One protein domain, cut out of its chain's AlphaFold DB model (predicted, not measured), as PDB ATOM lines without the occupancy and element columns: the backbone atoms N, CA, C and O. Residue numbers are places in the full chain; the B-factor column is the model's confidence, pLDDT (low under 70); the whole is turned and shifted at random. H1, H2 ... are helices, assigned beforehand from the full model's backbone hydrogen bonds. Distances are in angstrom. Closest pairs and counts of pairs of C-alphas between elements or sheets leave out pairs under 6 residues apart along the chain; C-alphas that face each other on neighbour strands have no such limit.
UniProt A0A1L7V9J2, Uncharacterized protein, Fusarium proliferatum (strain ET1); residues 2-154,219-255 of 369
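AT A GLANCE: This is residues 2 to 154 and 219 to 255 of the 369 residues of an uncharacterized protein of Fusarium proliferatum (strain ET1) (UniProt A0A1L7V9J2). This is a compact body of helices built round H5, which runs through the core while H4, H2 and H9 pack round it, each crossing it. H1 runs beside H4 with H10 crossing it at one end of the body; at the other end are H7 and H3, H3 folding back on the last residues of H2. The printed part has 190 residues with ten named helices, H1 to H10 in order, and no named strand; the class is all helix. The radius of gyration of the C-alphas is 16.1 A, compact, and the spans are 45 by 38 by 27 A.

HOW THE PARTS SIT: Start with H1, residues 7 to 26. Its residues 9 to 17 touch H4, residues 71 to 87, at a shallow tilt of 18 degrees, opposite ways; the closest C-alphas, of Ile 10 and Arg 83, are 5.9 A apart. H1 also touches H10, residues 242 to 247, at a steep tilt of 65 degrees, closest at the C-alphas of Gly 15 and Leu 244, 4.2 A. Next, H2, residues 34 to 55, forms a helical hairpin with H3, residues 59 to 66; the closest C-alphas, of Ala 53 and Thr 62, are 5.4 A apart. Now find the hub, H5, residues 94 to 111, which touches five helices. H4 is about perpendicular to it at 85 degrees, the closest C-alphas, of Ala 78 and Leu 100, being 4.2 A apart. H2 touches it at a steep tilt of 51 degrees, closest at the C-alphas of Gln 41 and Ile 106, 6.4 A. H6, residues 120 to 124, only just touches H5, with 3 pairs of C-alphas within 8 A, closest at Ile 97 and Trp 123, 6.6 A. H7, residues 130 to 143, touches residues 94 to 98 of H5, closest at the C-alphas of Leu 94 and Glu 132, 5.8 A. H8, residues 221 to 225, touches H4, closest at the C-alphas of Val 85 and Gln 225, 6.7 A. H9, residues 228 to 239, touches H5 at a steep tilt of 49 degrees, closest at the C-alphas of Ser 104 and Leu 233, 5.7 A. H1 and H5 are apart. Every O i to N i+4 pair is within hydrogen-bond range in H1 to H6 and H8 to H10; in H7 it is 9 of 10.

IN THESE COORDINATES: Find C-alpha 7 at (168.782, 263.494, 309.956); from there H1 runs 28.3 A. H2 spans 31.4 A, H4 24.6 A, and H5 25.4 A from C-alpha 94 at (179.344, 280.106, 327.138). H7 spans 19.8 A and H9 16.3 A. H10 ends at C-alpha 247, (155.707, 268.734, 314.041).

THE WHOLE: The farthest C-alphas, of Met 30 and Asp 154, are 50.2 A apart, and residues 25 to 30 stand free. Residues 155 to 218 are not printed; C-alphas 154 and 219 are 17.8 A apart across this cut. Of the links that are printed whole, none is long. The mean pLDDT of the printed part is 83.6; look for values under 70 at residues 2 to 4, 28 to 36, 56 to 57, 114 to 116 and 145 to 154.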
ATOM      1  N   GLU A   2     178.802 261.440 306.304       43.59
ATOM      2  CA  GLU A   2     178.437 261.808 307.698       43.59
ATOM      3  C   GLU A   2     177.027 262.438 307.876       43.59
ATOM      4  O   GLU A   2     176.410 262.252 308.917       43.59
ATOM      5  N   ARG A   3     176.445 263.109 306.861       46.81
ATOM      6  CA  ARG A   3     175.112 263.764 306.976       46.81
ATOM      7  C   ARG A   3     173.940 262.819 307.283       46.81
ATOM      8  O   ARG A   3     172.920 263.280 307.775       46.81
ATOM      9  N   ILE A   4     174.045 261.526 306.969       57.38
ATOM     10  CA  ILE A   4     172.917 260.586 307.098       57.38
ATOM     11  C   ILE A   4     172.648 260.239 308.571       57.38
ATOM     12  O   ILE A   4     171.505 259.975 308.933       57.38
ATOM     13  N   GLN A   5     173.671 260.298 309.431       71.06
ATOM     14  CA  GLN A   5     173.599 259.801 310.807       71.06
ATOM     15  C   GLN A   5     172.639 260.602 311.701       71.06
ATOM     16  O   GLN A   5     172.019 260.025 312.589       71.06
ATOM     17  N   TYR A   6     172.471 261.905 311.451       85.38
ATOM     18  CA  TYR A   6     171.727 262.796 312.352       85.38
ATOM     19  C   TYR A   6     170.413 263.337 311.787       85.38
ATOM     20  O   TYR A   6     169.734 264.088 312.479       85.38
ATOM     21  N   ASN A   7     170.003 262.953 310.575       85.19
ATOM     22  CA  ASN A   7     168.782 263.494 309.956       85.19
ATOM     23  C   ASN A   7     167.525 263.278 310.816       85.19
ATOM     24  O   ASN A   7     166.688 264.175 310.909       85.19
ATOM     25  N   GLY A   8     167.416 262.119 311.476       90.12
ATOM     26  CA  GLY A   8     166.320 261.839 312.409       90.12
ATOM     27  C   GLY A   8     166.318 262.798 313.601       90.12
ATOM     28  O   GLY A   8     165.297 263.412 313.887       90.12
ATOM     29  N   ALA A   9     167.478 263.004 314.229       92.31
ATOM     30  CA  ALA A   9     167.629 263.906 315.369       92.31
ATOM     31  C   ALA A   9     167.443 265.387 314.990       92.31
ATOM     32  O   ALA A   9     166.812 266.124 315.741       92.31
ATOM     33  N   ILE A  10     167.921 265.814 313.813       93.25
ATOM     34  CA  ILE A  10     167.693 267.167 313.276       93.25
ATOM     35  C   ILE A  10     166.194 267.400 313.062       93.25
ATOM     36  O   ILE A  10     165.655 268.416 313.490       93.25
ATOM     37  N   SER A  11     165.502 266.442 312.440       93.00
ATOM     38  CA  SER A  11     164.053 266.532 312.281       93.00
ATOM     39  C   SER A  11     163.358 266.567 313.643       93.00
ATOM     40  O   SER A  11     162.479 267.394 313.842       93.00
ATOM     41  N   ALA A  12     163.735 265.704 314.586       93.94
ATOM     42  CA  ALA A  12     163.081 265.644 315.887       93.94
ATOM     43  C   ALA A  12     163.286 266.928 316.709       93.94
ATOM     44  O   ALA A  12     162.327 267.414 317.300       93.94
ATOM     45  N   ILE A  13     164.486 267.526 316.704       94.69
ATOM     46  CA  ILE A  13     164.726 268.783 317.427       94.69
ATOM     47  C   ILE A  13     163.966 269.964 316.801       94.69
ATOM     48  O   ILE A  13     163.424 270.792 317.533       94.69
ATOM     49  N   ASP A  14     163.845 270.019 315.469       95.31
ATOM     50  CA  ASP A  14     162.986 271.011 314.806       95.31
ATOM     51  C   ASP A  14     161.517 270.822 315.219       95.31
ATOM     52  O   ASP A  14     160.810 271.793 315.491       95.31
ATOM     53  N   GLY A  15     161.074 269.566 315.313       94.88
ATOM     54  CA  GLY A  15     159.752 269.199 315.811       94.88
ATOM     55  C   GLY A  15     159.513 269.610 317.260       94.88
ATOM     56  O   GLY A  15     158.435 270.106 317.578       94.88
ATOM     57  N   LEU A  16     160.514 269.453 318.132       93.62
ATOM     58  CA  LEU A  16     160.431 269.873 319.532       93.62
ATOM     59  C   LEU A  16     160.267 271.390 319.642       93.62
ATOM     60  O   LEU A  16     159.401 271.871 320.369       93.62
ATOM     61  N   PHE A  17     161.052 272.143 318.870       94.62
ATOM     62  CA  PHE A  17     160.910 273.593 318.802       94.62
ATOM     63  C   PHE A  17     159.522 274.008 318.292       94.62
ATOM     64  O   PHE A  17     158.878 274.867 318.890       94.62
ATOM     65  N   ALA A  18     159.025 273.373 317.226       95.00
ATOM     66  CA  ALA A  18     157.676 273.615 316.720       95.00
ATOM     67  C   ALA A  18     156.595 273.334 317.772       95.00
ATOM     68  O   ALA A  18     155.661 274.120 317.916       95.00
ATOM     69  N   LEU A  19     156.730 272.242 318.524       91.94
ATOM     70  CA  LEU A  19     155.801 271.906 319.595       91.94
ATOM     71  C   LEU A  19     155.787 272.985 320.686       91.94
ATOM     72  O   LEU A  19     154.712 273.414 321.088       91.94
ATOM     73  N   PHE A  20     156.948 273.489 321.114       90.62
ATOM     74  CA  PHE A  20     157.001 274.584 322.090       90.62
ATOM     75  C   PHE A  20     156.353 275.869 321.579       90.62
ATOM     76  O   PHE A  20     155.539 276.454 322.290       90.62
ATOM     77  N   VAL A  21     156.615 276.254 320.327       92.38
ATOM     78  CA  VAL A  21     155.953 277.414 319.705       92.38
ATOM     79  C   VAL A  21     154.432 277.226 319.653       92.38
ATOM     80  O   VAL A  21     153.682 278.176 319.877       92.38
ATOM     81  N   TYR A  22     153.964 276.011 319.366       91.62
ATOM     82  CA  TYR A  22     152.538 275.693 319.349       91.62
ATOM     83  C   TYR A  22     151.906 275.802 320.740       91.62
ATOM     84  O   TYR A  22     150.870 276.449 320.891       91.62
ATOM     85  N   LEU A  23     152.529 275.201 321.755       87.62
ATOM     86  CA  LEU A  23     152.034 275.232 323.133       87.62
ATOM     87  C   LEU A  23     151.999 276.666 323.680       87.62
ATOM     88  O   LEU A  23     150.979 277.077 324.226       87.62
ATOM     89  N   ASP A  24     153.046 277.459 323.430       86.50
ATOM     90  CA  ASP A  24     153.101 278.878 323.817       86.50
ATOM     91  C   ASP A  24     151.984 279.704 323.175       86.50
ATOM     92  O   ASP A  24     151.525 280.690 323.749       86.50
ATOM     93  N   LYS A  25     151.539 279.326 321.970       88.69
ATOM     94  CA  LYS A  25     150.496 280.060 321.254       88.69
ATOM     95  C   LYS A  25     149.081 279.630 321.627       88.69
ATOM     96  O   LYS A  25     148.163 280.442 321.510       88.69
ATOM     97  N   THR A  26     148.896 278.362 321.972       85.12
ATOM     98  CA  THR A  26     147.566 277.766 322.145       85.12
ATOM     99  C   THR A  26     147.122 277.666 323.599       85.12
ATOM    100  O   THR A  26     145.953 277.361 323.814       85.12
ATOM    101  N   GLU A  27     148.022 277.899 324.569       71.19
ATOM    102  CA  GLU A  27     147.778 277.694 326.014       71.19
ATOM    103  C   GLU A  27     147.154 276.314 326.307       71.19
ATOM    104  O   GLU A  27     146.409 276.116 327.261       71.19
ATOM    105  N   SER A  28     147.407 275.353 325.417       62.50
ATOM    106  CA  SER A  28     146.607 274.147 325.304       62.50
ATOM    107  C   SER A  28     147.172 273.034 326.179       62.50
ATOM    108  O   SER A  28     148.260 272.535 325.910       62.50
ATOM    109  N   GLU A  29     146.382 272.580 327.154       54.28
ATOM    110  CA  GLU A  29     146.613 271.354 327.946       54.28
ATOM    111  C   GLU A  29     146.330 270.060 327.149       54.28
ATOM    112  O   GLU A  29     146.292 268.963 327.702       54.28
ATOM    113  N   MET A  30     146.056 270.157 325.842       50.28
ATOM    114  CA  MET A  30     145.386 269.100 325.069       50.28
ATOM    115  C   MET A  30     146.235 267.834 324.845       50.28
ATOM    116  O   MET A  30     145.755 266.888 324.225       50.28
ATOM    117  N   MET A  31     147.476 267.773 325.338       54.22
ATOM    118  CA  MET A  31     148.347 266.605 325.186       54.22
ATOM    119  C   MET A  31     149.150 266.307 326.464       54.22
ATOM    120  O   MET A  31     150.365 266.507 326.425       54.22
ATOM    121  N   PRO A  32     148.533 265.730 327.525       49.81
ATOM    122  CA  PRO A  32     149.248 265.228 328.699       49.81
ATOM    123  C   PRO A  32     150.186 264.104 328.259       49.81
ATOM    124  O   PRO A  32     149.816 262.936 328.138       49.81
ATOM    125  N   THR A  33     151.401 264.490 327.901       57.94
ATOM    126  CA  THR A  33     152.409 263.645 327.266       57.94
ATOM    127  C   THR A  33     153.775 263.981 327.844       57.94
ATOM    128  O   THR A  33     153.948 264.972 328.548       57.94
ATOM    129  N   PHE A  34     154.777 263.168 327.514       59.97
ATOM    130  CA  PHE A  34     156.184 263.336 327.899       59.97
ATOM    131  C   PHE A  34     156.760 264.750 327.619       59.97
ATOM    132  O   PHE A  34     157.771 265.150 328.189       59.97
ATOM    133  N   HIS A  35     156.101 265.539 326.765       63.19
ATOM    134  CA  HIS A  35     156.444 266.925 326.448       63.19
ATOM    135  C   HIS A  35     155.994 267.944 327.493       63.19
ATOM    136  O   HIS A  35     156.695 268.936 327.703       63.19
ATOM    137  N   ASP A  36     154.856 267.701 328.146       65.38
ATOM    138  CA  ASP A  36     154.413 268.534 329.259       65.38
ATOM    139  C   ASP A  36     155.397 268.379 330.409       65.38
ATOM    140  O   ASP A  36     155.814 269.387 330.970       65.38
ATOM    141  N   ASP A  37     155.865 267.157 330.686       72.00
ATOM    142  CA  ASP A  37     156.938 266.943 331.659       72.00
ATOM    143  C   ASP A  37     158.180 267.764 331.284       72.00
ATOM    144  O   ASP A  37     158.632 268.563 332.094       72.00
ATOM    145  N   LEU A  38     158.656 267.713 330.032       79.38
ATOM    146  CA  LEU A  38     159.799 268.532 329.610       79.38
ATOM    147  C   LEU A  38     159.575 270.041 329.819       79.38
ATOM    148  O   LEU A  38     160.474 270.722 330.310       79.38
ATOM    149  N   ARG A  39     158.405 270.583 329.455       80.62
ATOM    150  CA  ARG A  39     158.094 272.011 329.649       80.62
ATOM    151  C   ARG A  39     158.117 272.378 331.135       80.62
ATOM    152  O   ARG A  39     158.789 273.335 331.513       80.62
ATOM    153  N   HIS A  40     157.459 271.579 331.972       81.50
ATOM    154  CA  HIS A  40     157.464 271.767 333.421       81.50
ATOM    155  C   HIS A  40     158.880 271.648 334.003       81.50
ATOM    156  O   HIS A  40     159.256 272.457 334.852       81.50
ATOM    157  N   GLN A  41     159.698 270.702 333.526       83.62
ATOM    158  CA  GLN A  41     161.092 270.575 333.952       83.62
ATOM    159  C   GLN A  41     161.942 271.774 333.505       83.62
ATOM    160  O   GLN A  41     162.774 272.240 334.281       83.62
ATOM    161  N   ILE A  42     161.732 272.315 332.297       87.31
ATOM    162  CA  ILE A  42     162.407 273.536 331.826       87.31
ATOM    163  C   ILE A  42     162.046 274.722 332.717       87.31
ATOM    164  O   ILE A  42     162.943 275.436 333.164       87.31
ATOM    165  N   ASP A  43     160.761 274.921 333.008       85.81
ATOM    166  CA  ASP A  43     160.315 276.028 333.852       85.81
ATOM    167  C   ASP A  43     160.835 275.873 335.286       85.81
ATOM    168  O   ASP A  43     161.371 276.827 335.854       85.81
ATOM    169  N   ARG A  44     160.786 274.661 335.853       86.12
ATOM    170  CA  ARG A  44     161.358 274.357 337.174       86.12
ATOM    171  C   ARG A  44     162.864 274.612 337.208       86.12
ATOM    172  O   ARG A  44     163.353 275.258 338.136       86.12
ATOM    173  N   TYR A  45     163.594 274.160 336.190       89.06
ATOM    174  CA  TYR A  45     165.031 274.396 336.066       89.06
ATOM    175  C   TYR A  45     165.344 275.891 335.953       89.06
ATOM    176  O   TYR A  45     166.235 276.392 336.638       89.06
ATOM    177  N   TRP A  46     164.576 276.631 335.152       89.88
ATOM    178  CA  TRP A  46     164.726 278.074 334.991       89.88
ATOM    179  C   TRP A  46     164.479 278.844 336.295       89.88
ATOM    180  O   TRP A  46     165.252 279.744 336.630       89.88
ATOM    181  N   GLN A  47     163.448 278.480 337.068       87.94
ATOM    182  CA  GLN A  47     163.218 279.083 338.387       87.94
ATOM    183  C   GLN A  47     164.341 278.746 339.372       87.94
ATOM    184  O   GLN A  47     164.793 279.633 340.097       87.94
ATOM    185  N   GLY A  48     164.850 277.511 339.354       85.62
ATOM    186  CA  GLY A  48     166.014 277.126 340.153       85.62
ATOM    187  C   GLY A  48     167.250 277.955 339.800       85.62
ATOM    188  O   GLY A  48     167.878 278.531 340.686       85.62
ATOM    189  N   LEU A  49     167.546 278.132 338.506       85.81
ATOM    190  CA  LEU A  49     168.623 279.022 338.058       85.81
ATOM    191  C   LEU A  49     168.430 280.456 338.554       85.81
ATOM    192  O   LEU A  49     169.389 281.077 339.010       85.81
ATOM    193  N   ARG A  50     167.201 280.979 338.508       86.00
ATOM    194  CA  ARG A  50     166.879 282.324 338.999       86.00
ATOM    195  C   ARG A  50     167.121 282.461 340.501       86.00
ATOM    196  O   ARG A  50     167.635 283.486 340.947       86.00
ATOM    197  N   GLN A  51     166.761 281.440 341.275       83.38
ATOM    198  CA  GLN A  51     166.975 281.404 342.717       83.38
ATOM    199  C   GLN A  51     168.467 281.337 343.055       83.38
ATOM    200  O   GLN A  51     168.921 282.105 343.902       83.38
ATOM    201  N   ILE A  52     169.241 280.490 342.369       80.44
ATOM    202  CA  ILE A  52     170.698 280.406 342.551       80.44
ATOM    203  C   ILE A  52     171.351 281.733 342.155       80.44
ATOM    204  O   ILE A  52     172.148 282.263 342.916       80.44
ATOM    205  N   ALA A  53     170.965 282.333 341.026       82.44
ATOM    206  CA  ALA A  53     171.494 283.630 340.594       82.44
ATOM    207  C   ALA A  53     171.181 284.777 341.572       82.44
ATOM    208  O   ALA A  53     171.875 285.790 341.562       82.44
ATOM    209  N   SER A  54     170.134 284.623 342.391       79.31
ATOM    210  CA  SER A  54     169.719 285.607 343.396       79.31
ATOM    211  C   SER A  54     170.351 285.357 344.771       79.31
ATOM    212  O   SER A  54     170.504 286.300 345.539       79.31
ATOM    213  N   SER A  55     170.703 284.107 345.095       73.25
ATOM    214  CA  SER A  55     171.314 283.717 346.376       73.25
ATOM    215  C   SER A  55     172.840 283.633 346.327       73.25
ATOM    216  O   SER A  55     173.492 283.822 347.348       73.25
ATOM    217  N   HIS A  56     173.419 283.355 345.158       65.94
ATOM    218  CA  HIS A  56     174.859 283.208 344.974       65.94
ATOM    219  C   HIS A  56     175.460 284.481 344.404       65.94
ATOM    220  O   HIS A  56     175.093 284.938 343.323       65.94
ATOM    221  N   THR A  57     176.488 284.986 345.077       63.78
ATOM    222  CA  THR A  57     177.307 286.125 344.647       63.78
ATOM    223  C   THR A  57     178.284 285.737 343.528       63.78
ATOM    224  O   THR A  57     179.446 286.123 343.563       63.78
ATOM    225  N   ALA A  58     177.856 284.930 342.552       70.25
ATOM    226  CA  ALA A  58     178.669 284.535 341.404       70.25
ATOM    227  C   ALA A  58     178.360 285.469 340.220       70.25
ATOM    228  O   ALA A  58     177.359 285.257 339.528       70.25
ATOM    229  N   PRO A  59     179.204 286.480 339.921       76.25
ATOM    230  CA  PRO A  59     178.911 287.458 338.870       76.25
ATOM    231  C   PRO A  59     178.763 286.810 337.488       76.25
ATOM    232  O   PRO A  59     178.008 287.290 336.645       76.25
ATOM    233  N   SER A  60     179.456 285.688 337.270       77.75
ATOM    234  CA  SER A  60     179.366 284.873 336.059       77.75
ATOM    235  C   SER A  60     177.989 284.236 335.869       77.75
ATOM    236  O   SER A  60     177.496 284.209 334.743       77.75
ATOM    237  N   LEU A  61     177.345 283.764 336.944       78.50
ATOM    238  CA  LEU A  61     175.992 283.206 336.886       78.50
ATOM    239  C   LEU A  61     174.977 284.289 336.539       78.50
ATOM    240  O   LEU A  61     174.155 284.098 335.648       78.50
ATOM    241  N   THR A  62     175.056 285.433 337.217       81.31
ATOM    242  CA  THR A  62     174.157 286.565 336.984       81.31
ATOM    243  C   THR A  62     174.290 287.074 335.549       81.31
ATOM    244  O   THR A  62     173.285 287.209 334.850       81.31
ATOM    245  N   ALA A  63     175.519 287.273 335.060       84.75
ATOM    246  CA  ALA A  63     175.772 287.692 333.682       84.75
ATOM    247  C   ALA A  63     175.245 286.674 332.653       84.75
ATOM    248  O   ALA A  63     174.591 287.056 331.681       84.75
ATOM    249  N   LEU A  64     175.476 285.379 332.885       86.25
ATOM    250  CA  LEU A  64     174.981 284.314 332.020       86.25
ATOM    251  C   LEU A  64     173.451 284.245 332.014       86.25
ATOM    252  O   LEU A  64     172.848 284.165 330.947       86.25
ATOM    253  N   PHE A  65     172.812 284.321 333.180       84.81
ATOM    254  CA  PHE A  65     171.356 284.298 333.300       84.81
ATOM    255  C   PHE A  65     170.714 285.489 332.576       84.81
ATOM    256  O   PHE A  65     169.774 285.311 331.800       84.81
ATOM    257  N   HIS A  66     171.277 286.693 332.733       86.31
ATOM    258  CA  HIS A  66     170.816 287.881 332.011       86.31
ATOM    259  C   HIS A  66     170.997 287.785 330.489       86.31
ATOM    260  O   HIS A  66     170.261 288.446 329.763       86.31
ATOM    261  N   SER A  67     171.904 286.938 329.987       89.56
ATOM    262  CA  SER A  67     172.096 286.756 328.540       89.56
ATOM    263  C   SER A  67     170.901 286.106 327.830       89.56
ATOM    264  O   SER A  67     170.753 286.264 326.617       89.56
ATOM    265  N   PHE A  68     170.038 285.395 328.565       87.81
ATOM    266  CA  PHE A  68     168.922 284.651 327.985       87.81
ATOM    267  C   PHE A  68     167.579 285.379 328.037       87.81
ATOM    268  O   PHE A  68     166.667 284.869 327.418       87.81
ATOM    269  N   ASN A  69     167.429 286.520 328.722       86.31
ATOM    270  CA  ASN A  69     166.189 287.313 328.919       86.31
ATOM    271  C   ASN A  69     164.920 286.583 329.452       86.31
ATOM    272  O   ASN A  69     164.145 287.198 330.182       86.31
ATOM    273  N   SER A  70     164.670 285.315 329.108       89.44
ATOM    274  CA  SER A  70     163.512 284.488 329.467       89.44
ATOM    275  C   SER A  70     163.832 282.983 329.369       89.44
ATOM    276  O   SER A  70     164.811 282.587 328.728       89.44
ATOM    277  N   SER A  71     162.973 282.129 329.949       89.25
ATOM    278  CA  SER A  71     163.062 280.667 329.782       89.25
ATOM    279  C   SER A  71     162.924 280.251 328.314       89.25
ATOM    280  O   SER A  71     163.616 279.338 327.865       89.25
ATOM    281  N   THR A  72     162.098 280.974 327.549       89.62
ATOM    282  CA  THR A  72     161.932 280.774 326.106       89.62
ATOM    283  C   THR A  72     163.241 280.902 325.354       89.62
ATOM    284  O   THR A  72     163.685 279.959 324.705       89.62
ATOM    285  N   GLN A  73     163.907 282.048 325.476       90.88
ATOM    286  CA  GLN A  73     165.159 282.254 324.762       90.88
ATOM    287  C   GLN A  73     166.262 281.317 325.284       90.88
ATOM    288  O   GLN A  73     167.112 280.890 324.503       90.88
ATOM    289  N   PHE A  74     166.231 280.923 326.559       93.00
ATOM    290  CA  PHE A  74     167.136 279.907 327.091       93.00
ATOM    291  C   PHE A  74     167.031 278.560 326.356       93.00
ATOM    292  O   PHE A  74     168.049 278.053 325.871       93.00
ATOM    293  N   TYR A  75     165.829 277.988 326.215       91.69
ATOM    294  CA  TYR A  75     165.681 276.715 325.503       91.69
ATOM    295  C   TYR A  75     165.857 276.875 323.987       91.69
ATOM    296  O   TYR A  75     166.362 275.958 323.341       91.69
ATOM    297  N   GLU A  76     165.494 278.024 323.399       93.38
ATOM    298  CA  GLU A  76     165.728 278.294 321.973       93.38
ATOM    299  C   GLU A  76     167.225 278.226 321.654       93.38
ATOM    300  O   GLU A  76     167.631 277.539 320.714       93.38
ATOM    301  N   VAL A  77     168.066 278.879 322.468       95.38
ATOM    302  CA  VAL A  77     169.524 278.816 322.308       95.38
ATOM    303  C   VAL A  77     170.017 277.374 322.446       95.38
ATOM    304  O   VAL A  77     170.827 276.944 321.624       95.38
ATOM    305  N   ALA A  78     169.500 276.596 323.402       96.50
ATOM    306  CA  ALA A  78     169.868 275.189 323.558       96.50
ATOM    307  C   ALA A  78     169.517 274.346 322.316       96.50
ATOM    308  O   ALA A  78     170.377 273.643 321.779       96.50
ATOM    309  N   ILE A  79     168.278 274.455 321.821       95.56
ATOM    310  CA  ILE A  79     167.770 273.732 320.643       95.56
ATOM    311  C   ILE A  79     168.588 274.095 319.401       95.56
ATOM    312  O   ILE A  79     169.058 273.203 318.688       95.56
ATOM    313  N   PHE A  80     168.809 275.387 319.139       94.25
ATOM    314  CA  PHE A  80     169.593 275.806 317.978       94.25
ATOM    315  C   PHE A  80     171.055 275.399 318.097       94.25
ATOM    316  O   PHE A  80     171.645 274.988 317.099       94.25
ATOM    317  N   THR A  81     171.635 275.445 319.297       96.06
ATOM    318  CA  THR A  81     173.002 274.966 319.528       96.06
ATOM    319  C   THR A  81     173.107 273.475 319.228       96.06
ATOM    320  O   THR A  81     173.991 273.074 318.471       96.06
ATOM    321  N   PHE A  82     172.178 272.659 319.734       96.44
ATOM    322  CA  PHE A  82     172.129 271.227 319.437       96.44
ATOM    323  C   PHE A  82     172.015 270.967 317.934       96.44
ATOM    324  O   PHE A  82     172.839 270.263 317.352       96.44
ATOM    325  N   ARG A  83     171.029 271.595 317.280       94.56
ATOM    326  CA  ARG A  83     170.810 271.460 315.838       94.56
ATOM    327  C   ARG A  83     172.061 271.834 315.045       94.56
ATOM    328  O   ARG A  83     172.441 271.109 314.129       94.56
ATOM    329  N   ASN A  84     172.712 272.938 315.413       92.56
ATOM    330  CA  ASN A  84     173.930 273.430 314.778       92.56
ATOM    331  C   ASN A  84     175.092 272.439 314.924       92.56
ATOM    332  O   ASN A  84     175.761 272.149 313.933       92.56
ATOM    333  N   VAL A  85     175.268 271.834 316.102       94.25
ATOM    334  CA  VAL A  85     176.248 270.757 316.323       94.25
ATOM    335  C   VAL A  85     175.988 269.577 315.386       94.25
ATOM    336  O   VAL A  85     176.921 269.094 314.744       94.25
ATOM    337  N   LEU A  86     174.733 269.143 315.234       92.38
ATOM    338  CA  LEU A  86     174.381 268.013 314.364       92.38
ATOM    339  C   LEU A  86     174.623 268.291 312.871       92.38
ATOM    340  O   LEU A  86     175.020 267.390 312.133       92.38
ATOM    341  N   VAL A  87     174.433 269.536 312.415       88.88
ATOM    342  CA  VAL A  87     174.725 269.940 311.019       88.88
ATOM    343  C   VAL A  87     176.195 270.305 310.785       88.88
ATOM    344  O   VAL A  87     176.581 270.578 309.647       88.88
ATOM    345  N   GLY A  88     177.014 270.270 311.836       88.62
ATOM    346  CA  GLY A  88     178.467 270.383 311.772       88.62
ATOM    347  C   GLY A  88     179.042 271.763 312.106       88.62
ATOM    348  O   GLY A  88     180.175 272.061 311.735       88.62
ATOM    349  N   ALA A  89     178.285 272.611 312.795       89.50
ATOM    350  CA  ALA A  89     178.770 273.870 313.344       89.50
ATOM    351  C   ALA A  89     179.184 273.684 314.811       89.50
ATOM    352  O   ALA A  89     178.398 273.240 315.646       89.50
ATOM    353  N   LYS A  90     180.435 274.027 315.128       92.75
ATOM    354  CA  LYS A  90     180.967 273.945 316.489       92.75
ATOM    355  C   LYS A  90     180.552 275.190 317.294       92.75
ATOM    356  O   LYS A  90     180.883 276.288 316.853       92.75
ATOM    357  N   PRO A  91     179.902 275.040 318.461       93.62
ATOM    358  CA  PRO A  91     179.651 276.151 319.367       93.62
ATOM    359  C   PRO A  91     180.918 276.520 320.134       93.62
ATOM    360  O   PRO A  91     181.765 275.663 320.407       93.62
ATOM    361  N   ASP A  92     181.032 277.793 320.487       93.19
ATOM    362  CA  ASP A  92     182.219 278.330 321.143       93.19
ATOM    363  C   ASP A  92     181.940 279.376 322.232       93.19
ATOM    364  O   ASP A  92     182.875 279.778 322.927       93.19
ATOM    365  N   SER A  93     180.680 279.769 322.423       93.50
ATOM    366  CA  SER A  93     180.251 280.699 323.465       93.50
ATOM    367  C   SER A  93     179.704 279.981 324.701       93.50
ATOM    368  O   SER A  93     179.090 278.908 324.610       93.50
ATOM    369  N   LEU A  94     179.871 280.608 325.868       93.81
ATOM    370  CA  LEU A  94     179.344 280.106 327.138       93.81
ATOM    371  C   LEU A  94     177.840 279.851 327.094       93.81
ATOM    372  O   LEU A  94     177.394 278.791 327.518       93.81
ATOM    373  N   ASN A  95     177.055 280.803 326.587       94.38
ATOM    374  CA  ASN A  95     175.596 280.704 326.591       94.38
ATOM    375  C   ASN A  95     175.090 279.513 325.759       94.38
ATOM    376  O   ASN A  95     174.230 278.761 326.219       94.38
ATOM    377  N   ALA A  96     175.661 279.287 324.576       94.88
ATOM    378  CA  ALA A  96     175.313 278.174 323.699       94.88
ATOM    379  C   ALA A  96     175.622 276.831 324.371       94.88
ATOM    380  O   ALA A  96     174.761 275.960 324.487       94.88
ATOM    381  N   ILE A  97     176.844 276.686 324.883       95.56
ATOM    382  CA  ILE A  97     177.298 275.444 325.511       95.56
ATOM    383  C   ILE A  97     176.552 275.179 326.824       95.56
ATOM    384  O   ILE A  97     176.091 274.065 327.052       95.56
ATOM    385  N   PHE A  98     176.374 276.190 327.672       94.25
ATOM    386  CA  PHE A  98     175.668 276.056 328.944       94.25
ATOM    387  C   PHE A  98     174.193 275.686 328.771       94.25
ATOM    388  O   PHE A  98     173.709 274.778 329.447       94.25
ATOM    389  N   SER A  99     173.480 276.361 327.867       95.38
ATOM    390  CA  SER A  99     172.069 276.065 327.590       95.38
ATOM    391  C   SER A  99     171.892 274.659 327.016       95.38
ATOM    392  O   SER A  99     171.005 273.931 327.455       95.38
ATOM    393  N   LEU A 100     172.783 274.222 326.120       95.56
ATOM    394  CA  LEU A 100     172.765 272.861 325.586       95.56
ATOM    395  C   LEU A 100     173.029 271.799 326.666       95.56
ATOM    396  O   LEU A 100     172.280 270.828 326.775       95.56
ATOM    397  N   CYS A 101     174.064 271.991 327.486       93.88
ATOM    398  CA  CYS A 101     174.359 271.110 328.617       93.88
ATOM    399  C   CYS A 101     173.175 271.048 329.592       93.88
ATOM    400  O   CYS A 101     172.790 269.967 330.022       93.88
ATOM    401  N   SER A 102     172.549 272.190 329.875       93.19
ATOM    402  CA  SER A 102     171.356 272.265 330.719       93.19
ATOM    403  C   SER A 102     170.164 271.522 330.120       93.19
ATOM    404  O   SER A 102     169.488 270.789 330.831       93.19
ATOM    405  N   LEU A 103     169.908 271.659 328.815       93.50
ATOM    406  CA  LEU A 103     168.831 270.925 328.151       93.50
ATOM    407  C   LEU A 103     169.082 269.414 328.201       93.50
ATOM    408  O   LEU A 103     168.155 268.651 328.449       93.50
ATOM    409  N   SER A 104     170.335 268.979 328.035       92.06
ATOM    410  CA  SER A 104     170.696 267.573 328.234       92.06
ATOM    411  C   SER A 104     170.469 267.136 329.676       92.06
ATOM    412  O   SER A 104     169.950 266.049 329.903       92.06
ATOM    413  N   TYR A 105     170.798 267.965 330.665       89.38
ATOM    414  CA  TYR A 105     170.514 267.657 332.068       89.38
ATOM    415  C   TYR A 105     169.014 267.468 332.304       89.38
ATOM    416  O   TYR A 105     168.598 266.443 332.827       89.38
ATOM    417  N   ILE A 106     168.191 268.392 331.817       89.06
ATOM    418  CA  ILE A 106     166.733 268.296 331.920       89.06
ATOM    419  C   ILE A 106     166.217 267.014 331.243       89.06
ATOM    420  O   ILE A 106     165.454 266.259 331.839       89.06
ATOM    421  N   ALA A 107     166.690 266.718 330.030       89.06
ATOM    422  CA  ALA A 107     166.349 265.488 329.318       89.06
ATOM    423  C   ALA A 107     166.754 264.224 330.101       89.06
ATOM    424  O   ALA A 107     166.022 263.239 330.117       89.06
ATOM    425  N   SER A 108     167.894 264.271 330.798       86.12
ATOM    426  CA  SER A 108     168.370 263.210 331.698       86.12
ATOM    427  C   SER A 108     167.370 262.940 332.824       86.12
ATOM    428  O   SER A 108     167.052 261.784 333.105       86.12
ATOM    429  N   CYS A 109     166.846 264.007 333.435       81.75
ATOM    430  CA  CYS A 109     165.835 263.931 334.486       81.75
ATOM    431  C   CYS A 109     164.536 263.304 333.964       81.75
ATOM    432  O   CYS A 109     164.026 262.374 334.588       81.75
ATOM    433  N   CYS A 110     164.051 263.731 332.791       83.38
ATOM    434  CA  CYS A 110     162.872 263.137 332.146       83.38
ATOM    435  C   CYS A 110     163.068 261.641 331.840       83.38
ATOM    436  O   CYS A 110     162.159 260.835 332.031       83.38
ATOM    437  N   LEU A 111     164.272 261.245 331.410       82.06
ATOM    438  CA  LEU A 111     164.628 259.848 331.132       82.06
ATOM    439  C   LEU A 111     164.930 259.020 332.389       82.06
ATOM    440  O   LEU A 111     165.095 257.805 332.287       82.06
ATOM    441  N   ARG A 112     165.043 259.654 333.565       80.50
ATOM    442  CA  ARG A 112     165.536 259.039 334.813       80.50
ATOM    443  C   ARG A 112     166.902 258.356 334.644       80.50
ATOM    444  O   ARG A 112     167.186 257.346 335.287       80.50
ATOM    445  N   ASN A 113     167.748 258.906 333.773       70.69
ATOM    446  CA  ASN A 113     169.093 258.414 333.491       70.69
ATOM    447  C   ASN A 113     170.106 259.501 333.867       70.69
ATOM    448  O   ASN A 113     170.094 260.562 333.262       70.69
ATOM    449  N   PHE A 114     170.973 259.256 334.852       63.03
ATOM    450  CA  PHE A 114     171.820 260.300 335.454       63.03
ATOM    451  C   PHE A 114     173.280 260.306 334.958       63.03
ATOM    452  O   PHE A 114     174.062 261.167 335.357       63.03
ATOM    453  N   ASP A 115     173.667 259.393 334.065       65.19
ATOM    454  CA  ASP A 115     175.067 259.194 333.652       65.19
ATOM    455  C   ASP A 115     175.478 260.006 332.403       65.19
ATOM    456  O   ASP A 115     176.154 259.519 331.497       65.19
ATOM    457  N   ASN A 116     175.041 261.267 332.323       64.75
ATOM    458  CA  ASN A 116     175.038 262.024 331.061       64.75
ATOM    459  C   ASN A 116     176.111 263.120 330.949       64.75
ATOM    460  O   ASN A 116     176.208 263.792 329.922       64.75
ATOM    461  N   PHE A 117     176.947 263.289 331.980       73.38
ATOM    462  CA  PHE A 117     177.911 264.395 332.079       73.38
ATOM    463  C   PHE A 117     179.383 263.970 332.104       73.38
ATOM    464  O   PHE A 117     180.255 264.802 332.361       73.38
ATOM    465  N   ARG A 118     179.695 262.709 331.772       73.94
ATOM    466  CA  ARG A 118     181.087 262.219 331.691       73.94
ATOM    467  C   ARG A 118     181.970 263.093 330.789       73.94
ATOM    468  O   ARG A 118     183.127 263.348 331.112       73.94
ATOM    469  N   ASP A 119     181.387 263.640 329.723       83.19
ATOM    470  CA  ASP A 119     182.090 264.444 328.718       83.19
ATOM    471  C   ASP A 119     181.942 265.958 328.923       83.19
ATOM    472  O   ASP A 119     182.218 266.742 328.014       83.19
ATOM    473  N   ILE A 120     181.533 266.422 330.109       88.12
ATOM    474  CA  ILE A 120     181.348 267.859 330.381       88.12
ATOM    475  C   ILE A 120     182.633 268.672 330.147       88.12
ATOM    476  O   ILE A 120     182.586 269.829 329.722       88.12
ATOM    477  N   ARG A 121     183.804 268.043 330.334       88.44
ATOM    478  CA  ARG A 121     185.114 268.628 330.001       88.44
ATOM    479  C   ARG A 121     185.266 268.905 328.504       88.44
ATOM    480  O   ARG A 121     185.853 269.924 328.149       88.44
ATOM    481  N   VAL A 122     184.735 268.038 327.638       91.31
ATOM    482  CA  VAL A 122     184.762 268.220 326.175       91.31
ATOM    483  C   VAL A 122     183.988 269.486 325.807       91.31
ATOM    484  O   VAL A 122     184.473 270.307 325.030       91.31
ATOM    485  N   TRP A 123     182.834 269.703 326.431       93.44
ATOM    486  CA  TRP A 123     182.016 270.895 326.212       93.44
ATOM    487  C   TRP A 123     182.663 272.160 326.768       93.44
ATOM    488  O   TRP A 123     182.783 273.151 326.053       93.44
ATOM    489  N   ARG A 124     183.210 272.107 327.986       92.44
ATOM    490  CA  ARG A 124     184.004 273.205 328.559       92.44
ATOM    491  C   ARG A 124     185.149 273.621 327.627       92.44
ATOM    492  O   ARG A 124     185.355 274.802 327.368       92.44
ATOM    493  N   ASN A 125     185.897 272.655 327.101       92.44
ATOM    494  CA  ASN A 125     187.053 272.904 326.241       92.44
ATOM    495  C   ASN A 125     186.676 273.391 324.823       92.44
ATOM    496  O   ASN A 125     187.561 273.765 324.047       92.44
ATOM    497  N   ALA A 126     185.388 273.395 324.463       93.25
ATOM    498  CA  ALA A 126     184.907 274.019 323.234       93.25
ATOM    499  C   ALA A 126     184.748 275.543 323.358       93.25
ATOM    500  O   ALA A 126     184.860 276.217 322.336       93.25
ATOM    501  N   ILE A 127     184.577 276.072 324.579       93.88
ATOM    502  CA  ILE A 127     184.451 277.511 324.847       93.88
ATOM    503  C   ILE A 127     185.748 278.226 324.453       93.88
ATOM    504  O   ILE A 127     186.835 277.867 324.929       93.88
ATOM    505  N   SER A 128     185.639 279.233 323.585       91.00
ATOM    506  CA  SER A 128     186.779 279.990 323.056       91.00
ATOM    507  C   SER A 128     187.426 280.875 324.121       91.00
ATOM    508  O   SER A 128     188.653 280.844 324.272       91.00
ATOM    509  N   ASP A 129     186.612 281.622 324.868       90.56
ATOM    510  CA  ASP A 129     187.070 282.581 325.872       90.56
ATOM    511  C   ASP A 129     187.523 281.865 327.171       90.56
ATOM    512  O   ASP A 129     186.771 281.071 327.745       90.56
ATOM    513  N   PRO A 130     188.761 282.090 327.655       88.88
ATOM    514  CA  PRO A 130     189.259 281.451 328.876       88.88
ATOM    515  C   PRO A 130     188.502 281.826 330.161       88.88
ATOM    516  O   PRO A 130     188.363 280.981 331.047       88.88
ATOM    517  N   GLN A 131     188.012 283.064 330.281       88.38
ATOM    518  CA  GLN A 131     187.220 283.510 331.433       88.38
ATOM    519  C   GLN A 131     185.839 282.863 331.416       88.38
ATOM    520  O   GLN A 131     185.394 282.346 332.439       88.38
ATOM    521  N   GLU A 132     185.204 282.788 330.247       90.69
ATOM    522  CA  GLU A 132     183.961 282.036 330.068       90.69
ATOM    523  C   GLU A 132     184.144 280.546 330.379       90.69
ATOM    524  O   GLU A 132     183.285 279.915 330.994       90.69
ATOM    525  N   ARG A 133     185.294 279.972 330.012       90.44
ATOM    526  CA  ARG A 133     185.629 278.578 330.322       90.44
ATOM    527  C   ARG A 133     185.757 278.334 331.825       90.44
ATOM    528  O   ARG A 133     185.302 277.300 332.318       90.44
ATOM    529  N   LYS A 134     186.383 279.270 332.547       86.94
ATOM    530  CA  LYS A 134     186.459 279.235 334.011       86.94
ATOM    531  C   LYS A 134     185.066 279.377 334.622       86.94
ATOM    532  O   LYS A 134     184.692 278.527 335.420       86.94
ATOM    533  N   ALA A 135     184.284 280.356 334.166       87.75
ATOM    534  CA  ALA A 135     182.902 280.543 334.590       87.75
ATOM    535  C   ALA A 135     182.077 279.261 334.413       87.75
ATOM    536  O   ALA A 135     181.417 278.831 335.348       87.75
ATOM    537  N   PHE A 136     182.167 278.595 333.260       90.44
ATOM    538  CA  PHE A 136     181.473 277.329 333.026       90.44
ATOM    539  C   PHE A 136     181.833 276.248 334.051       90.44
ATOM    540  O   PHE A 136     180.949 275.546 334.530       90.44
ATOM    541  N   ARG A 137     183.122 276.102 334.384       85.88
ATOM    542  CA  ARG A 137     183.586 275.136 335.393       85.88
ATOM    543  C   ARG A 137     182.963 275.425 336.755       85.88
ATOM    544  O   ARG A 137     182.452 274.502 337.381       85.88
ATOM    545  N   ASP A 138     183.011 276.682 337.179       82.88
ATOM    546  CA  ASP A 138     182.524 277.096 338.493       82.88
ATOM    547  C   ASP A 138     181.002 276.874 338.581       82.88
ATOM    548  O   ASP A 138     180.490 276.341 339.562       82.88
ATOM    549  N   LEU A 139     180.284 277.179 337.496       84.56
ATOM    550  CA  LEU A 139     178.844 276.966 337.371       84.56
ATOM    551  C   LEU A 139     178.442 275.490 337.334       84.56
ATOM    552  O   LEU A 139     177.443 275.117 337.943       84.56
ATOM    553  N   ALA A 140     179.203 274.652 336.628       84.19
ATOM    554  CA  ALA A 140     178.877 273.241 336.460       84.19
ATOM    555  C   ALA A 140     178.812 272.500 337.803       84.19
ATOM    556  O   ALA A 140     177.913 271.688 337.997       84.19
ATOM    557  N   GLY A 141     179.723 272.818 338.731       75.75
ATOM    558  CA  GLY A 141     179.738 272.227 340.072       75.75
ATOM    559  C   GLY A 141     178.612 272.720 340.989       75.75
ATOM    560  O   GLY A 141     178.242 272.016 341.921       75.75
ATOM    561  N   ILE A 142     178.053 273.904 340.719       78.12
ATOM    562  CA  ILE A 142     176.924 274.467 341.477       78.12
ATOM    563  C   ILE A 142     175.597 273.901 340.963       78.12
ATOM    564  O   ILE A 142     174.712 273.576 341.745       78.12
ATOM    565  N   ILE A 143     175.445 273.813 339.640       80.94
ATOM    566  CA  ILE A 143     174.144 273.600 338.992       80.94
ATOM    567  C   ILE A 143     173.862 272.119 338.736       80.94
ATOM    568  O   ILE A 143     172.706 271.702 338.765       80.94
ATOM    569  N   TRP A 144     174.892 271.306 338.496       83.62
ATOM    570  CA  TRP A 144     174.720 269.890 338.175       83.62
ATOM    571  C   TRP A 144     175.366 269.016 339.254       83.62
ATOM    572  O   TRP A 144     176.558 268.721 339.166       83.62
ATOM    573  N   PRO A 145     174.599 268.538 340.254       65.69
ATOM    574  CA  PRO A 145     175.144 267.800 341.401       65.69
ATOM    575  C   PRO A 145     175.846 266.486 341.019       65.69
ATOM    576  O   PRO A 145     176.710 266.004 341.748       65.69
ATOM    577  N   HIS A 146     175.521 265.912 339.856       60.44
ATOM    578  CA  HIS A 146     176.172 264.706 339.328       60.44
ATOM    579  C   HIS A 146     177.517 264.978 338.630       60.44
ATOM    580  O   HIS A 146     178.233 264.038 338.280       60.44
ATOM    581  N   VAL A 147     177.900 266.245 338.438       57.28
ATOM    582  CA  VAL A 147     179.234 266.623 337.963       57.28
ATOM    583  C   VAL A 147     180.164 266.686 339.171       57.28
ATOM    584  O   VAL A 147     180.263 267.702 339.849       57.28
ATOM    585  N   SER A 148     180.849 265.579 339.467       49.22
ATOM    586  CA  SER A 148     181.804 265.552 340.578       49.22
ATOM    587  C   SER A 148     182.935 266.577 340.347       49.22
ATOM    588  O   SER A 148     183.570 266.525 339.288       49.22
ATOM    589  N   PRO A 149     183.256 267.456 341.320       45.53
ATOM    590  CA  PRO A 149     184.382 268.390 341.208       45.53
ATOM    591  C   PRO A 149     185.728 267.664 341.041       45.53
ATOM    592  O   PRO A 149     186.610 268.139 340.329       45.53
ATOM    593  N   VAL A 150     185.841 266.442 341.575       39.41
ATOM    594  CA  VAL A 150     187.011 265.556 341.416       39.41
ATOM    595  C   VAL A 150     187.168 265.080 339.968       39.41
ATOM    596  O   VAL A 150     188.275 264.848 339.498       39.41
ATOM    597  N   SER A 151     186.076 265.012 339.201       43.66
ATOM    598  CA  SER A 151     186.133 264.766 337.759       43.66
ATOM    599  C   SER A 151     186.502 266.024 336.976       43.66
ATOM    600  O   SER A 151     186.549 265.958 335.757       43.66
ATOM    601  N   ILE A 152     186.825 267.159 337.608       48.91
ATOM    602  CA  ILE A 152     187.348 268.381 336.965       48.91
ATOM    603  C   ILE A 152     188.815 268.648 337.356       48.91
ATOM    604  O   ILE A 152     189.563 269.209 336.546       48.91
ATOM    605  N   GLU A 153     189.258 268.139 338.503       38.03
ATOM    606  CA  GLU A 153     190.645 268.191 338.972       38.03
ATOM    607  C   GLU A 153     191.466 266.972 338.494       38.03
ATOM    608  O   GLU A 153     190.981 265.854 338.377       38.03
ATOM    609  N   ASP A 154     192.692 267.240 338.053       36.22
ATOM    610  CA  ASP A 154     193.857 266.361 337.906       36.22
ATOM    611  C   ASP A 154     193.725 264.885 337.478       36.22
ATOM    612  O   ASP A 154     193.653 263.954 338.274       36.22
ATOM    613  N   SER A 219     188.507 270.944 322.112       87.62
ATOM    614  CA  SER A 219     187.657 269.862 321.605       87.62
ATOM    615  C   SER A 219     187.372 270.034 320.121       87.62
ATOM    616  O   SER A 219     187.105 271.148 319.649       87.62
ATOM    617  N   THR A 220     187.403 268.938 319.375       90.81
ATOM    618  CA  THR A 220     186.975 268.923 317.979       90.81
ATOM    619  C   THR A 220     185.454 268.808 317.891       90.81
ATOM    620  O   THR A 220     184.773 268.441 318.846       90.81
ATOM    621  N   LEU A 221     184.893 269.117 316.722       90.69
ATOM    622  CA  LEU A 221     183.467 268.906 316.463       90.69
ATOM    623  C   LEU A 221     183.068 267.426 316.606       90.69
ATOM    624  O   LEU A 221     181.976 267.144 317.091       90.69
ATOM    625  N   LYS A 222     183.954 266.496 316.222       91.88
ATOM    626  CA  LYS A 222     183.703 265.054 316.342       91.88
ATOM    627  C   LYS A 222     183.600 264.623 317.802       91.88
ATOM    628  O   LYS A 222     182.713 263.845 318.129       91.88
ATOM    629  N   ASP A 223     184.432 265.196 318.672       92.00
ATOM    630  CA  ASP A 223     184.363 264.934 320.114       92.00
ATOM    631  C   ASP A 223     183.027 265.413 320.699       92.00
ATOM    632  O   ASP A 223     182.413 264.723 321.506       92.00
ATOM    633  N   LEU A 224     182.531 266.575 320.252       92.88
ATOM    634  CA  LEU A 224     181.232 267.100 320.688       92.88
ATOM    635  C   LEU A 224     180.071 266.228 320.198       92.88
ATOM    636  O   LEU A 224     179.210 265.848 320.989       92.88
ATOM    637  N   GLN A 225     180.063 265.881 318.909       93.38
ATOM    638  CA  GLN A 225     179.036 265.032 318.296       93.38
ATOM    639  C   GLN A 225     179.011 263.609 318.878       93.38
ATOM    640  O   GLN A 225     177.948 262.995 318.933       93.38
ATOM    641  N   GLY A 226     180.164 263.097 319.318       89.94
ATOM    642  CA  GLY A 226     180.306 261.789 319.961       89.94
ATOM    643  C   GLY A 226     180.069 261.783 321.474       89.94
ATOM    644  O   GLY A 226     180.200 260.729 322.088       89.94
ATOM    645  N   SER A 227     179.746 262.927 322.082       91.69
ATOM    646  CA  SER A 227     179.618 263.039 323.537       91.69
ATOM    647  C   SER A 227     178.326 262.428 324.094       91.69
ATOM    648  O   SER A 227     177.293 262.344 323.415       91.69
ATOM    649  N   ALA A 228     178.355 262.083 325.383       90.44
ATOM    650  CA  ALA A 228     177.187 261.643 326.145       90.44
ATOM    651  C   ALA A 228     176.050 262.678 326.134       90.44
ATOM    652  O   ALA A 228     174.887 262.301 326.044       90.44
ATOM    653  N   ILE A 229     176.372 263.978 326.131       91.62
ATOM    654  CA  ILE A 229     175.386 265.071 326.066       91.62
ATOM    655  C   ILE A 229     174.572 265.005 324.769       91.62
ATOM    656  O   ILE A 229     173.346 265.083 324.796       91.62
ATOM    657  N   VAL A 230     175.240 264.816 323.626       93.56
ATOM    658  CA  VAL A 230     174.545 264.677 322.336       93.56
ATOM    659  C   VAL A 230     173.752 263.381 322.290       93.56
ATOM    660  O   VAL A 230     172.590 263.397 321.892       93.56
ATOM    661  N   SER A 231     174.344 262.275 322.737       91.19
ATOM    662  CA  SER A 231     173.682 260.966 322.743       91.19
ATOM    663  C   SER A 231     172.423 260.968 323.609       91.19
ATOM    664  O   SER A 231     171.385 260.480 323.174       91.19
ATOM    665  N   ASN A 232     172.478 261.583 324.790       90.44
ATOM    666  CA  ASN A 232     171.344 261.696 325.697       90.44
ATOM    667  C   ASN A 232     170.186 262.490 325.080       90.44
ATOM    668  O   ASN A 232     169.039 262.055 325.139       90.44
ATOM    669  N   LEU A 233     170.480 263.612 324.417       92.50
ATOM    670  CA  LEU A 233     169.459 264.382 323.706       92.50
ATOM    671  C   LEU A 233     168.864 263.607 322.527       92.50
ATOM    672  O   LEU A 233     167.659 263.673 322.307       92.50
ATOM    673  N   ILE A 234     169.670 262.838 321.788       93.12
ATOM    674  CA  ILE A 234     169.158 261.962 320.721       93.12
ATOM    675  C   ILE A 234     168.224 260.894 321.301       93.12
ATOM    676  O   ILE A 234     167.139 260.695 320.759       93.12
ATOM    677  N   CYS A 235     168.615 260.237 322.397       90.00
ATOM    678  CA  CYS A 235     167.775 259.254 323.083       90.00
ATOM    679  C   CYS A 235     166.465 259.884 323.562       90.00
ATOM    680  O   CYS A 235     165.395 259.355 323.284       90.00
ATOM    681  N   PHE A 236     166.537 261.054 324.197       89.50
ATOM    682  CA  PHE A 236     165.361 261.796 324.642       89.50
ATOM    683  C   PHE A 236     164.399 262.105 323.488       89.50
ATOM    684  O   PHE A 236     163.205 261.831 323.574       89.50
ATOM    685  N   LEU A 237     164.922 262.621 322.372       91.62
ATOM    686  CA  LEU A 237     164.120 262.919 321.185       91.62
ATOM    687  C   LEU A 237     163.500 261.663 320.555       91.62
ATOM    688  O   LEU A 237     162.442 261.765 319.937       91.62
ATOM    689  N   ALA A 238     164.140 260.499 320.693       89.75
ATOM    690  CA  ALA A 238     163.584 259.230 320.235       89.75
ATOM    691  C   ALA A 238     162.419 258.759 321.126       89.75
ATOM    692  O   ALA A 238     161.399 258.326 320.592       89.75
ATOM    693  N   GLU A 239     162.526 258.914 322.451       87.56
ATOM    694  CA  GLU A 239     161.452 258.586 323.410       87.56
ATOM    695  C   GLU A 239     160.210 259.474 323.234       87.56
ATOM    696  O   GLU A 239     159.080 259.035 323.436       87.56
ATOM    697  N   CYS A 240     160.391 260.709 322.765       84.00
ATOM    698  CA  CYS A 240     159.289 261.583 322.364       84.00
ATOM    699  C   CYS A 240     158.444 261.046 321.184       84.00
ATOM    700  O   CYS A 240     157.340 261.538 320.934       84.00
ATOM    701  N   GLY A 241     158.951 260.059 320.441       83.62
ATOM    702  CA  GLY A 241     158.223 259.347 319.397       83.62
ATOM    703  C   GLY A 241     157.832 260.183 318.171       83.62
ATOM    704  O   GLY A 241     158.416 261.220 317.844       83.62
ATOM    705  N   ASP A 242     156.805 259.708 317.463       87.56
ATOM    706  CA  ASP A 242     156.408 260.221 316.145       87.56
ATOM    707  C   ASP A 242     155.841 261.647 316.161       87.56
ATOM    708  O   ASP A 242     155.753 262.288 315.108       87.56
ATOM    709  N   LEU A 243     155.448 262.167 317.330       88.19
ATOM    710  CA  LEU A 243     154.849 263.496 317.427       88.19
ATOM    711  C   LEU A 243     155.822 264.572 316.940       88.19
ATOM    712  O   LEU A 243     155.451 265.400 316.107       88.19
ATOM    713  N   LEU A 244     157.082 264.512 317.382       91.69
ATOM    714  CA  LEU A 244     158.111 265.454 316.944       91.69
ATOM    715  C   LEU A 244     158.354 265.348 315.440       91.69
ATOM    716  O   LEU A 244     158.491 266.357 314.754       91.69
ATOM    717  N   HIS A 245     158.328 264.134 314.891       91.94
ATOM    718  CA  HIS A 245     158.477 263.948 313.456       91.94
ATOM    719  C   HIS A 245     157.324 264.589 312.662       91.94
ATOM    720  O   HIS A 245     157.557 265.174 311.601       91.94
ATOM    721  N   VAL A 246     156.089 264.550 313.178       93.25
ATOM    722  CA  VAL A 246     154.943 265.251 312.574       93.25
ATOM    723  C   VAL A 246     155.100 266.767 312.668       93.25
ATOM    724  O   VAL A 246     154.933 267.442 311.652       93.25
ATOM    725  N   PHE A 247     155.462 267.299 313.840       94.38
ATOM    726  CA  PHE A 247     155.707 268.734 314.041       94.38
ATOM    727  C   PHE A 247     156.903 269.256 313.231       94.38
ATOM    728  O   PHE A 247     156.953 270.428 312.885       94.38
ATOM    729  N   ALA A 248     157.823 268.386 312.822       94.31
ATOM    730  CA  ALA A 248     158.891 268.703 311.873       94.31
ATOM    731  C   ALA A 248     158.451 268.644 310.394       94.31
ATOM    732  O   ALA A 248     159.278 268.668 309.476       94.31
ATOM    733  N   GLY A 249     157.151 268.471 310.128       93.75
ATOM    734  CA  GLY A 249     156.617 268.290 308.779       93.75
ATOM    735  C   GLY A 249     157.122 267.019 308.095       93.75
ATOM    736  O   GLY A 249     157.291 267.017 306.878       93.75
ATOM    737  N   ARG A 250     157.412 265.961 308.865       90.94
ATOM    738  CA  ARG A 250     157.995 264.691 308.396       90.94
ATOM    739  C   ARG A 250     159.342 264.863 307.688       90.94
ATOM    740  O   ARG A 250     159.579 264.312 306.616       90.94
ATOM    741  N   GLY A 251     160.228 265.650 308.298       88.06
ATOM    742  CA  GLY A 251     161.584 265.905 307.798       88.06
ATOM    743  C   GLY A 251     161.689 267.067 306.811       88.06
ATOM    744  O   GLY A 251     162.780 267.348 306.320       88.06
ATOM    745  N   LEU A 252     160.593 267.782 306.542       91.62
ATOM    746  CA  LEU A 252     160.604 268.961 305.673       91.62
ATOM    747  C   LEU A 252     161.522 270.075 306.205       91.62
ATOM    748  O   LEU A 252     162.119 270.812 305.421       91.62
ATOM    749  N   THR A 253     161.651 270.175 307.531       91.12
ATOM    750  CA  THR A 253     162.468 271.184 308.223       91.12
ATOM    751  C   THR A 253     163.952 270.828 308.300       91.12
ATOM    752  O   THR A 253     164.764 271.705 308.600       91.12
ATOM    753  N   ALA A 254     164.334 269.583 307.980       89.06
ATOM    754  CA  ALA A 254     165.708 269.078 308.049       89.06
ATOM    755  C   ALA A 254     166.582 269.621 306.896       89.06
ATOM    756  O   ALA A 254     167.114 268.891 306.060       89.06
ATOM    757  N   LYS A 255     166.694 270.949 306.840       87.56
ATOM    758  CA  LYS A 255     167.449 271.729 305.863       87.56
ATOM    759  C   LYS A 255     168.891 271.903 306.306       87.56
ATOM    760  O   LYS A 255     169.183 272.029 307.500       87.56
TER     761      LYS A 255